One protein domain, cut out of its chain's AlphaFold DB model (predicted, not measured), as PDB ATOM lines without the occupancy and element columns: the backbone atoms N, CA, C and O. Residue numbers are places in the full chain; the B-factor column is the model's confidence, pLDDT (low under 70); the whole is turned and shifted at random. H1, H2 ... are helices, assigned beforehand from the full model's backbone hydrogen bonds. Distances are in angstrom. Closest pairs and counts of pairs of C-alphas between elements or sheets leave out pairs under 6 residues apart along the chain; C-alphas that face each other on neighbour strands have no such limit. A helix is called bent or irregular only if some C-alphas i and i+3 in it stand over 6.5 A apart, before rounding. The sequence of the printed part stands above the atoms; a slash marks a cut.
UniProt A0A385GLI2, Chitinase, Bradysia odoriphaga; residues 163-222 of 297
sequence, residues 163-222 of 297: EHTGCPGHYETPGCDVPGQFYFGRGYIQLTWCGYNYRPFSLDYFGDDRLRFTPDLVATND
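This is residues 163 to 222 of the 297 residues of the protein "Chitinase" of Bradysia odoriphaga (UniProt A0A385GLI2). There is little regular structure here: a winding stretch with no named element, residues 163 to 193, leads into one longer helix, H1, with short H2 packed beside it and short H3 set away from H1. The 60 printed residues hold H1, H2 and H3 in that order, and no named strand. The class is all helix, with 21 residues in named elements; the whole is compact, radius of gyration of the C-alphas 10.5 A, spanning 29 by 26 by 17 A.

Find C-alpha 194 at (101.706, 268.308, 235.735); from there H1 runs 15.4 A to residue 206. It is irregular: C-alphas 196 and 199 are 7.1 A apart. Look next at H2, residues 210 to 213, 5.4 A, and H3, residues 217 to 220, 5.1 A, ending at (115.978, 261.217, 228.552).

H1 and H2 touch; their closest C-alphas, of Ser 202 and Leu 211, are 5.5 A apart. H2 and H3 are close but not clearly touching, with the closest C-alphas, of Leu 211 and Leu 217, 7.2 A apart. H1 and H3 are apart. In H1, 7 of 9 O i to N i+4 pairs are within hydrogen-bond range; H2 and H3 are too short for such a pair.

The C-alphas farthest apart, of Thr 165 and Gly 207, are 29.9 A apart. The printed part has no cut, and both links between helices are tight. No printed residue is under 70 in pLDDT.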
ATOM      1  N   GLU A 163     117.250 270.787 237.783       89.31
ATOM      2  CA  GLU A 163     117.807 269.441 237.583       89.31
ATOM      3  C   GLU A 163     118.315 268.799 238.887       89.31
ATOM      4  O   GLU A 163     118.150 267.597 239.088       89.31
ATOM      5  N   HIS A 164     118.876 269.595 239.802       85.69
ATOM      6  CA  HIS A 164     119.395 269.102 241.084       85.69
ATOM      7  C   HIS A 164     118.456 269.316 242.273       85.69
ATOM      8  O   HIS A 164     118.573 268.618 243.276       85.69
ATOM      9  N   THR A 165     117.557 270.296 242.194       86.25
ATOM     10  CA  THR A 165     116.747 270.739 243.341       86.25
ATOM     11  C   THR A 165     115.292 270.293 243.254       86.25
ATOM     12  O   THR A 165     114.597 270.305 244.266       86.25
ATOM     13  N   GLY A 166     114.810 269.936 242.060       84.56
ATOM     14  CA  GLY A 166     113.393 269.703 241.787       84.56
ATOM     15  C   GLY A 166     112.533 270.973 241.817       84.56
ATOM     16  O   GLY A 166     111.338 270.867 241.563       84.56
ATOM     17  N   CYS A 167     113.122 272.146 242.097       90.19
ATOM     18  CA  CYS A 167     112.441 273.436 242.247       90.19
ATOM     19  C   CYS A 167     111.189 273.373 243.148       90.19
ATOM     20  O   CYS A 167     110.076 273.599 242.672       90.19
ATOM     21  N   PRO A 168     111.344 273.070 244.452       86.62
ATOM     22  CA  PRO A 168     110.214 272.960 245.375       86.62
ATOM     23  C   PRO A 168     109.414 274.269 245.435       86.62
ATOM     24  O   PRO A 168     110.002 275.351 245.425       86.62
ATOM     25  N   GLY A 169     108.082 274.185 245.503       86.06
ATOM     26  CA  GLY A 169     107.199 275.355 245.463       86.06
ATOM     27  C   GLY A 169     106.985 275.949 244.066       86.06
ATOM     28  O   GLY A 169     106.147 276.837 243.907       86.06
ATOM     29  N   HIS A 170     107.704 275.470 243.048       90.44
ATOM     30  CA  HIS A 170     107.488 275.839 241.654       90.44
ATOM     31  C   HIS A 170     106.840 274.682 240.898       90.44
ATOM     32  O   HIS A 170     107.087 273.511 241.172       90.44
ATOM     33  N   TYR A 171     106.018 275.022 239.906       92.56
ATOM     34  CA  TYR A 171     105.408 274.053 238.992       92.56
ATOM     35  C   TYR A 171     104.459 273.030 239.653       92.56
ATOM     36  O   TYR A 171     104.128 272.006 239.049       92.56
ATOM     37  N   GLU A 172     103.987 273.331 240.867       93.56
ATOM     38  CA  GLU A 172     103.069 272.494 241.642       93.56
ATOM     39  C   GLU A 172     101.632 272.589 241.118       93.56
ATOM     40  O   GLU A 172     101.055 273.669 240.980       93.56
ATOM     41  N   THR A 173     101.019 271.443 240.844       95.06
ATOM     42  CA  THR A 173      99.624 271.339 240.422       95.06
ATOM     43  C   THR A 173      98.846 270.437 241.387       95.06
ATOM     44  O   THR A 173      98.788 269.214 241.192       95.06
ATOM     45  N   PRO A 174      98.181 271.012 242.410       93.06
ATOM     46  CA  PRO A 174      97.369 270.244 243.348       93.06
ATOM     47  C   PRO A 174      96.376 269.314 242.633       93.06
ATOM     48  O   PRO A 174      95.649 269.725 241.732       93.06
ATOM     49  N   GLY A 175      96.366 268.036 243.021       94.00
ATOM     50  CA  GLY A 175      95.527 266.991 242.415       94.00
ATOM     51  C   GLY A 175      96.149 266.267 241.211       94.00
ATOM     52  O   GLY A 175      95.744 265.143 240.903       94.00
ATOM     53  N   CYS A 176      97.170 266.838 240.568       96.81
ATOM     54  CA  CYS A 176      97.930 266.158 239.518       96.81
ATOM     55  C   CYS A 176      99.254 265.587 240.032       96.81
ATOM     56  O   CYS A 176      99.640 264.491 239.636       96.81
ATOM     57  N   ASP A 177      99.929 266.296 240.929       95.94
ATOM     58  CA  ASP A 177     101.293 265.932 241.297       95.94
ATOM     59  C   ASP A 177     101.381 264.563 241.991       95.94
ATOM     60  O   ASP A 177     100.496 264.152 242.754       95.94
ATOM     61  N   VAL A 178     102.464 263.835 241.713       96.12
ATOM     62  CA  VAL A 178     102.802 262.563 242.365       96.12
ATOM     63  C   VAL A 178     103.953 262.791 243.346       96.12
ATOM     64  O   VAL A 178     104.956 263.391 242.959       96.12
ATOM     65  N   PRO A 179     103.866 262.286 244.593       94.19
ATOM     66  CA  PRO A 179     104.961 262.381 245.554       94.19
ATOM     67  C   PRO A 179     106.298 261.895 244.979       94.19
ATOM     68  O   PRO A 179     106.393 260.786 244.454       94.19
ATOM     69  N   GLY A 180     107.333 262.731 245.091       92.12
ATOM     70  CA  GLY A 180     108.676 262.442 244.580       92.12
ATOM     71  C   GLY A 180     108.876 262.701 243.082       92.12
ATOM     72  O   GLY A 180     109.966 262.440 242.582       92.12
ATOM     73  N   GLN A 181     107.863 263.211 242.371       94.94
ATOM     74  CA  GLN A 181     107.970 263.636 240.974       94.94
ATOM     75  C   GLN A 181     107.909 265.162 240.857       94.94
ATOM     76  O   GLN A 181     107.202 265.821 241.615       94.94
ATOM     77  N   PHE A 182     108.638 265.710 239.881       95.38
ATOM     78  CA  PHE A 182     108.757 267.154 239.655       95.38
ATOM     79  C   PHE A 182     108.527 267.493 238.183       95.38
ATOM     80  O   PHE A 182     109.100 266.849 237.296       95.38
ATOM     81  N   TYR A 183     107.743 268.539 237.923       97.19
ATOM     82  CA  TYR A 183     107.254 268.907 236.588       97.19
ATOM     83  C   TYR A 183     107.826 270.241 236.096       97.19
ATOM     84  O   TYR A 183     107.128 271.009 235.437       97.19
ATOM     85  N   PHE A 184     109.088 270.509 236.444       97.44
ATOM     86  CA  PHE A 184     109.895 271.589 235.872       97.44
ATOM     87  C   PHE A 184     110.191 271.355 234.385       97.44
ATOM     88  O   PHE A 184     109.984 270.246 233.880       97.44
ATOM     89  N   GLY A 185     110.735 272.375 233.716       98.06
ATOM     90  CA  GLY A 185     110.961 272.373 232.273       98.06
ATOM     91  C   GLY A 185     111.768 271.176 231.766       98.06
ATOM     92  O   GLY A 185     112.900 270.938 232.196       98.06
ATOM     93  N   ARG A 186     111.207 270.419 230.814       98.50
ATOM     94  CA  ARG A 186     111.942 269.400 230.038       98.50
ATOM     95  C   ARG A 186     111.657 269.468 228.541       98.50
ATOM     96  O   ARG A 186     110.633 269.987 228.109       98.50
ATOM     97  N   GLY A 187     112.556 268.892 227.748       98.00
ATOM     98  CA  GLY A 187     112.456 268.900 226.287       98.00
ATOM     99  C   GLY A 187     112.709 270.284 225.681       98.00
ATOM    100  O   GLY A 187     113.044 271.242 226.385       98.00
ATOM    101  N   TYR A 188     112.561 270.393 224.359       98.44
ATOM    102  CA  TYR A 188     113.008 271.587 223.629       98.44
ATOM    103  C   TYR A 188     112.071 272.797 223.729       98.44
ATOM    104  O   TYR A 188     112.457 273.879 223.307       98.44
ATOM    105  N   ILE A 189     110.877 272.635 224.306       98.12
ATOM    106  CA  ILE A 189     109.963 273.742 224.642       98.12
ATOM    107  C   ILE A 189     109.894 274.012 226.155       98.12
ATOM    108  O   ILE A 189     109.069 274.800 226.594       98.12
ATOM    109  N   GLN A 190     110.713 273.323 226.965       97.88
ATOM    110  CA  GLN A 190     110.631 273.372 228.433       97.88
ATOM    111  C   GLN A 190     109.207 273.083 228.946       97.88
ATOM    112  O   GLN A 190     108.605 273.854 229.695       97.88
ATOM    113  N   LEU A 191     108.664 271.930 228.544       98.12
ATOM    114  CA  LEU A 191     107.364 271.431 228.983       98.12
ATOM    115  C   LEU A 191     107.296 271.412 230.518       98.12
ATOM    116  O   LEU A 191     108.160 270.819 231.157       98.12
ATOM    117  N   THR A 192     106.277 272.053 231.090       97.75
ATOM    118  CA  THR A 192     106.209 272.360 232.531       97.75
ATOM    119  C   THR A 192     104.785 272.208 233.071       97.75
ATOM    120  O   THR A 192     103.841 272.417 232.317       97.75
ATOM    121  N   TRP A 193     104.614 271.930 234.368       97.56
ATOM    122  CA  TRP A 193     103.338 271.705 235.076       97.56
ATOM    123  C   TRP A 193     102.693 270.348 234.783       97.56
ATOM    124  O   TRP A 193     102.440 269.985 233.629       97.56
ATOM    125  N   CYS A 194     102.345 269.618 235.848       97.50
ATOM    126  CA  CYS A 194     101.706 268.308 235.735       97.50
ATOM    127  C   CYS A 194     100.378 268.386 234.979       97.50
ATOM    128  O   CYS A 194     100.194 267.720 233.959       97.50
ATOM    129  N   GLY A 195      99.446 269.206 235.481       96.50
ATOM    130  CA  GLY A 195      98.058 269.182 235.014       96.50
ATOM    131  C   GLY A 195      97.835 269.899 233.691       96.50
ATOM    132  O   GLY A 195      96.908 269.542 232.971       96.50
ATOM    133  N   TYR A 196      98.682 270.877 233.367       96.56
ATOM    134  CA  TYR A 196      98.555 271.643 232.130       96.56
ATOM    135  C   TYR A 196      99.260 270.966 230.950       96.56
ATOM    136  O   TYR A 196      98.722 270.975 229.848       96.56
ATOM    137  N   ASN A 197     100.420 270.336 231.175       98.19
ATOM    138  CA  ASN A 197     101.223 269.803 230.076       98.19
ATOM    139  C   ASN A 197     101.580 268.324 230.212       98.19
ATOM    140  O   ASN A 197     101.239 267.558 229.321       98.19
ATOM    141  N   TYR A 198     102.251 267.893 231.285       98.44
ATOM    142  CA  TYR A 198     102.790 266.524 231.346       98.44
ATOM    143  C   TYR A 198     101.712 265.449 231.214       98.44
ATOM    144  O   TYR A 198     101.855 264.532 230.407       98.44
ATOM    145  N   ARG A 199     100.625 265.570 231.978       97.75
ATOM    146  CA  ARG A 199      99.501 264.632 231.922       97.75
ATOM    147  C   ARG A 199      98.739 264.720 230.593       97.75
ATOM    148  O   ARG A 199      98.571 263.677 229.964       97.75
ATOM    149  N   PRO A 200      98.312 265.905 230.110       97.75
ATOM    150  CA  PRO A 200      97.681 266.021 228.793       97.75
ATOM    151  C   PRO A 200      98.543 265.496 227.640       97.75
ATOM    152  O   PRO A 200      98.030 264.773 226.791       97.75
ATOM    153  N   PHE A 201      99.847 265.787 227.639       96.94
ATOM    154  CA  PHE A 201     100.779 265.247 226.653       96.94
ATOM    155  C   PHE A 201     100.876 263.729 226.754       96.94
ATOM    156  O   PHE A 201     100.822 263.048 225.739       96.94
ATOM    157  N   SER A 202     100.959 263.182 227.970       95.81
ATOM    158  CA  SER A 202     100.993 261.735 228.170       95.81
ATOM    159  C   SER A 202      99.755 261.052 227.598       95.81
ATOM    160  O   SER A 202      99.873 260.058 226.889       95.81
ATOM    161  N   LEU A 203      98.572 261.602 227.874       93.62
ATOM    162  CA  LEU A 203      97.309 261.028 227.420       93.62
ATOM    163  C   LEU A 203      97.165 261.103 225.897       93.62
ATOM    164  O   LEU A 203      96.692 260.145 225.296       93.62
ATOM    165  N   ASP A 204      97.597 262.204 225.278       87.88
ATOM    166  CA  ASP A 204      97.573 262.362 223.820       87.88
ATOM    167  C   ASP A 204      98.631 261.499 223.113       87.88
ATOM    168  O   ASP A 204      98.357 260.921 222.067       87.88
ATOM    169  N   TYR A 205      99.835 261.392 223.682       85.69
ATOM    170  CA  TYR A 205     100.969 260.730 223.035       85.69
ATOM    171  C   TYR A 205     101.104 259.239 223.376       85.69
ATOM    172  O   TYR A 205     101.620 258.462 222.587       85.69
ATOM    173  N   PHE A 206     100.688 258.799 224.559       84.12
ATOM    174  CA  PHE A 206     100.804 257.395 224.976       84.12
ATOM    175  C   PHE A 206      99.455 256.706 225.171       84.12
ATOM    176  O   PHE A 206      99.435 255.492 225.367       84.12
ATOM    177  N   GLY A 207      98.350 257.455 225.198       84.56
ATOM    178  CA  GLY A 207      97.047 256.928 225.608       84.56
ATOM    179  C   GLY A 207      96.932 256.649 227.114       84.56
ATOM    180  O   GLY A 207      95.935 256.077 227.552       84.56
ATOM    181  N   ASP A 208      97.922 257.040 227.924       91.25
ATOM    182  CA  ASP A 208      97.940 256.835 229.375       91.25
ATOM    183  C   ASP A 208      98.612 257.993 230.131       91.25
ATOM    184  O   ASP A 208      99.140 258.928 229.540       91.25
ATOM    185  N   ASP A 209      98.590 257.948 231.465       95.62
ATOM    186  CA  ASP A 209      99.102 259.021 232.330       95.62
ATOM    187  C   ASP A 209     100.563 258.788 232.781       95.62
ATOM    188  O   ASP A 209     100.981 259.265 233.837       95.62
ATOM    189  N   ARG A 210     101.369 258.004 232.043       95.94
ATOM    190  CA  ARG A 210     102.714 257.602 232.502       95.94
ATOM    191  C   ARG A 210     103.637 258.774 232.819       95.94
ATOM    192  O   ARG A 210     104.422 258.662 233.763       95.94
ATOM    193  N   LEU A 211     103.556 259.897 232.100       97.12
ATOM    194  CA  LEU A 211     104.441 261.041 232.362       97.12
ATOM    195  C   LEU A 211     104.104 261.778 233.657       97.12
ATOM    196  O   LEU A 211     104.955 262.496 234.176       97.12
ATOM    197  N   ARG A 212     102.921 261.555 234.238       96.50
ATOM    198  CA  ARG A 212     102.641 261.974 235.613       96.50
ATOM    199  C   ARG A 212     103.548 261.233 236.603       96.50
ATOM    200  O   ARG A 212     103.979 261.820 237.587       96.50
ATOM    201  N   PHE A 213     103.884 259.973 236.349       97.38
ATOM    202  CA  PHE A 213     104.725 259.153 237.233       97.38
ATOM    203  C   PHE A 213     106.199 259.115 236.811       97.38
ATOM    204  O   PHE A 213     107.062 258.812 237.628       97.38
ATOM    205  N   THR A 214     106.483 259.409 235.541       96.75
ATOM    206  CA  THR A 214     107.820 259.335 234.933       96.75
ATOM    207  C   THR A 214     108.119 260.561 234.050       96.75
ATOM    208  O   THR A 214     108.475 260.414 232.878       96.75
ATOM    209  N   PRO A 215     108.000 261.800 234.574       97.12
ATOM    210  CA  PRO A 215     108.174 263.028 233.786       97.12
ATOM    211  C   PRO A 215     109.572 263.149 233.162       97.12
ATOM    212  O   PRO A 215     109.746 263.787 232.125       97.12
ATOM    213  N   ASP A 216     110.577 262.499 233.752       96.56
ATOM    214  CA  ASP A 216     111.952 262.544 233.259       96.56
ATOM    215  C   ASP A 216     112.171 261.839 231.909       96.56
ATOM    216  O   ASP A 216     113.167 262.098 231.226       96.56
ATOM    217  N   LEU A 217     111.204 261.029 231.458       96.94
ATOM    218  CA  LEU A 217     111.207 260.479 230.099       96.94
ATOM    219  C   LEU A 217     111.289 261.582 229.036       96.94
ATOM    220  O   LEU A 217     111.952 261.390 228.020       96.94
ATOM    221  N   VAL A 218     110.682 262.751 229.280       98.00
ATOM    222  CA  VAL A 218     110.699 263.886 228.336       98.00
ATOM    223  C   VAL A 218     112.119 264.419 228.107       98.00
ATOM    224  O   VAL A 218     112.413 264.934 227.033       98.00
ATOM    225  N   ALA A 219     113.020 264.281 229.083       96.88
ATOM    226  CA  ALA A 219     114.409 264.723 228.951       96.88
ATOM    227  C   ALA A 219     115.362 263.619 228.460       96.88
ATOM    228  O   ALA A 219     116.357 263.910 227.793       96.88
ATOM    229  N   THR A 220     115.084 262.361 228.813       94.94
ATOM    230  CA  THR A 220     115.978 261.217 228.552       94.94
ATOM    231  C   THR A 220     115.731 260.527 227.218       94.94
ATOM    232  O   THR A 220     116.641 259.884 226.702       94.94
ATOM    233  N   ASN A 221     114.535 260.662 226.643       92.81
ATOM    234  CA  ASN A 221     114.212 260.113 225.334       92.81
ATOM    235  C   ASN A 221     114.289 261.210 224.259       92.81
ATOM    236  O   ASN A 221     113.533 262.180 224.297       92.81
ATOM    237  N   ASP A 222     115.190 261.036 223.291       86.06
ATOM    238  CA  ASP A 222     115.447 261.996 222.211       86.06
ATOM    239  C   ASP A 222     114.197 262.355 221.404       86.06
ATOM    240  O   ASP A 222     113.954 263.536 221.152       86.06
TER     241      ASP A 222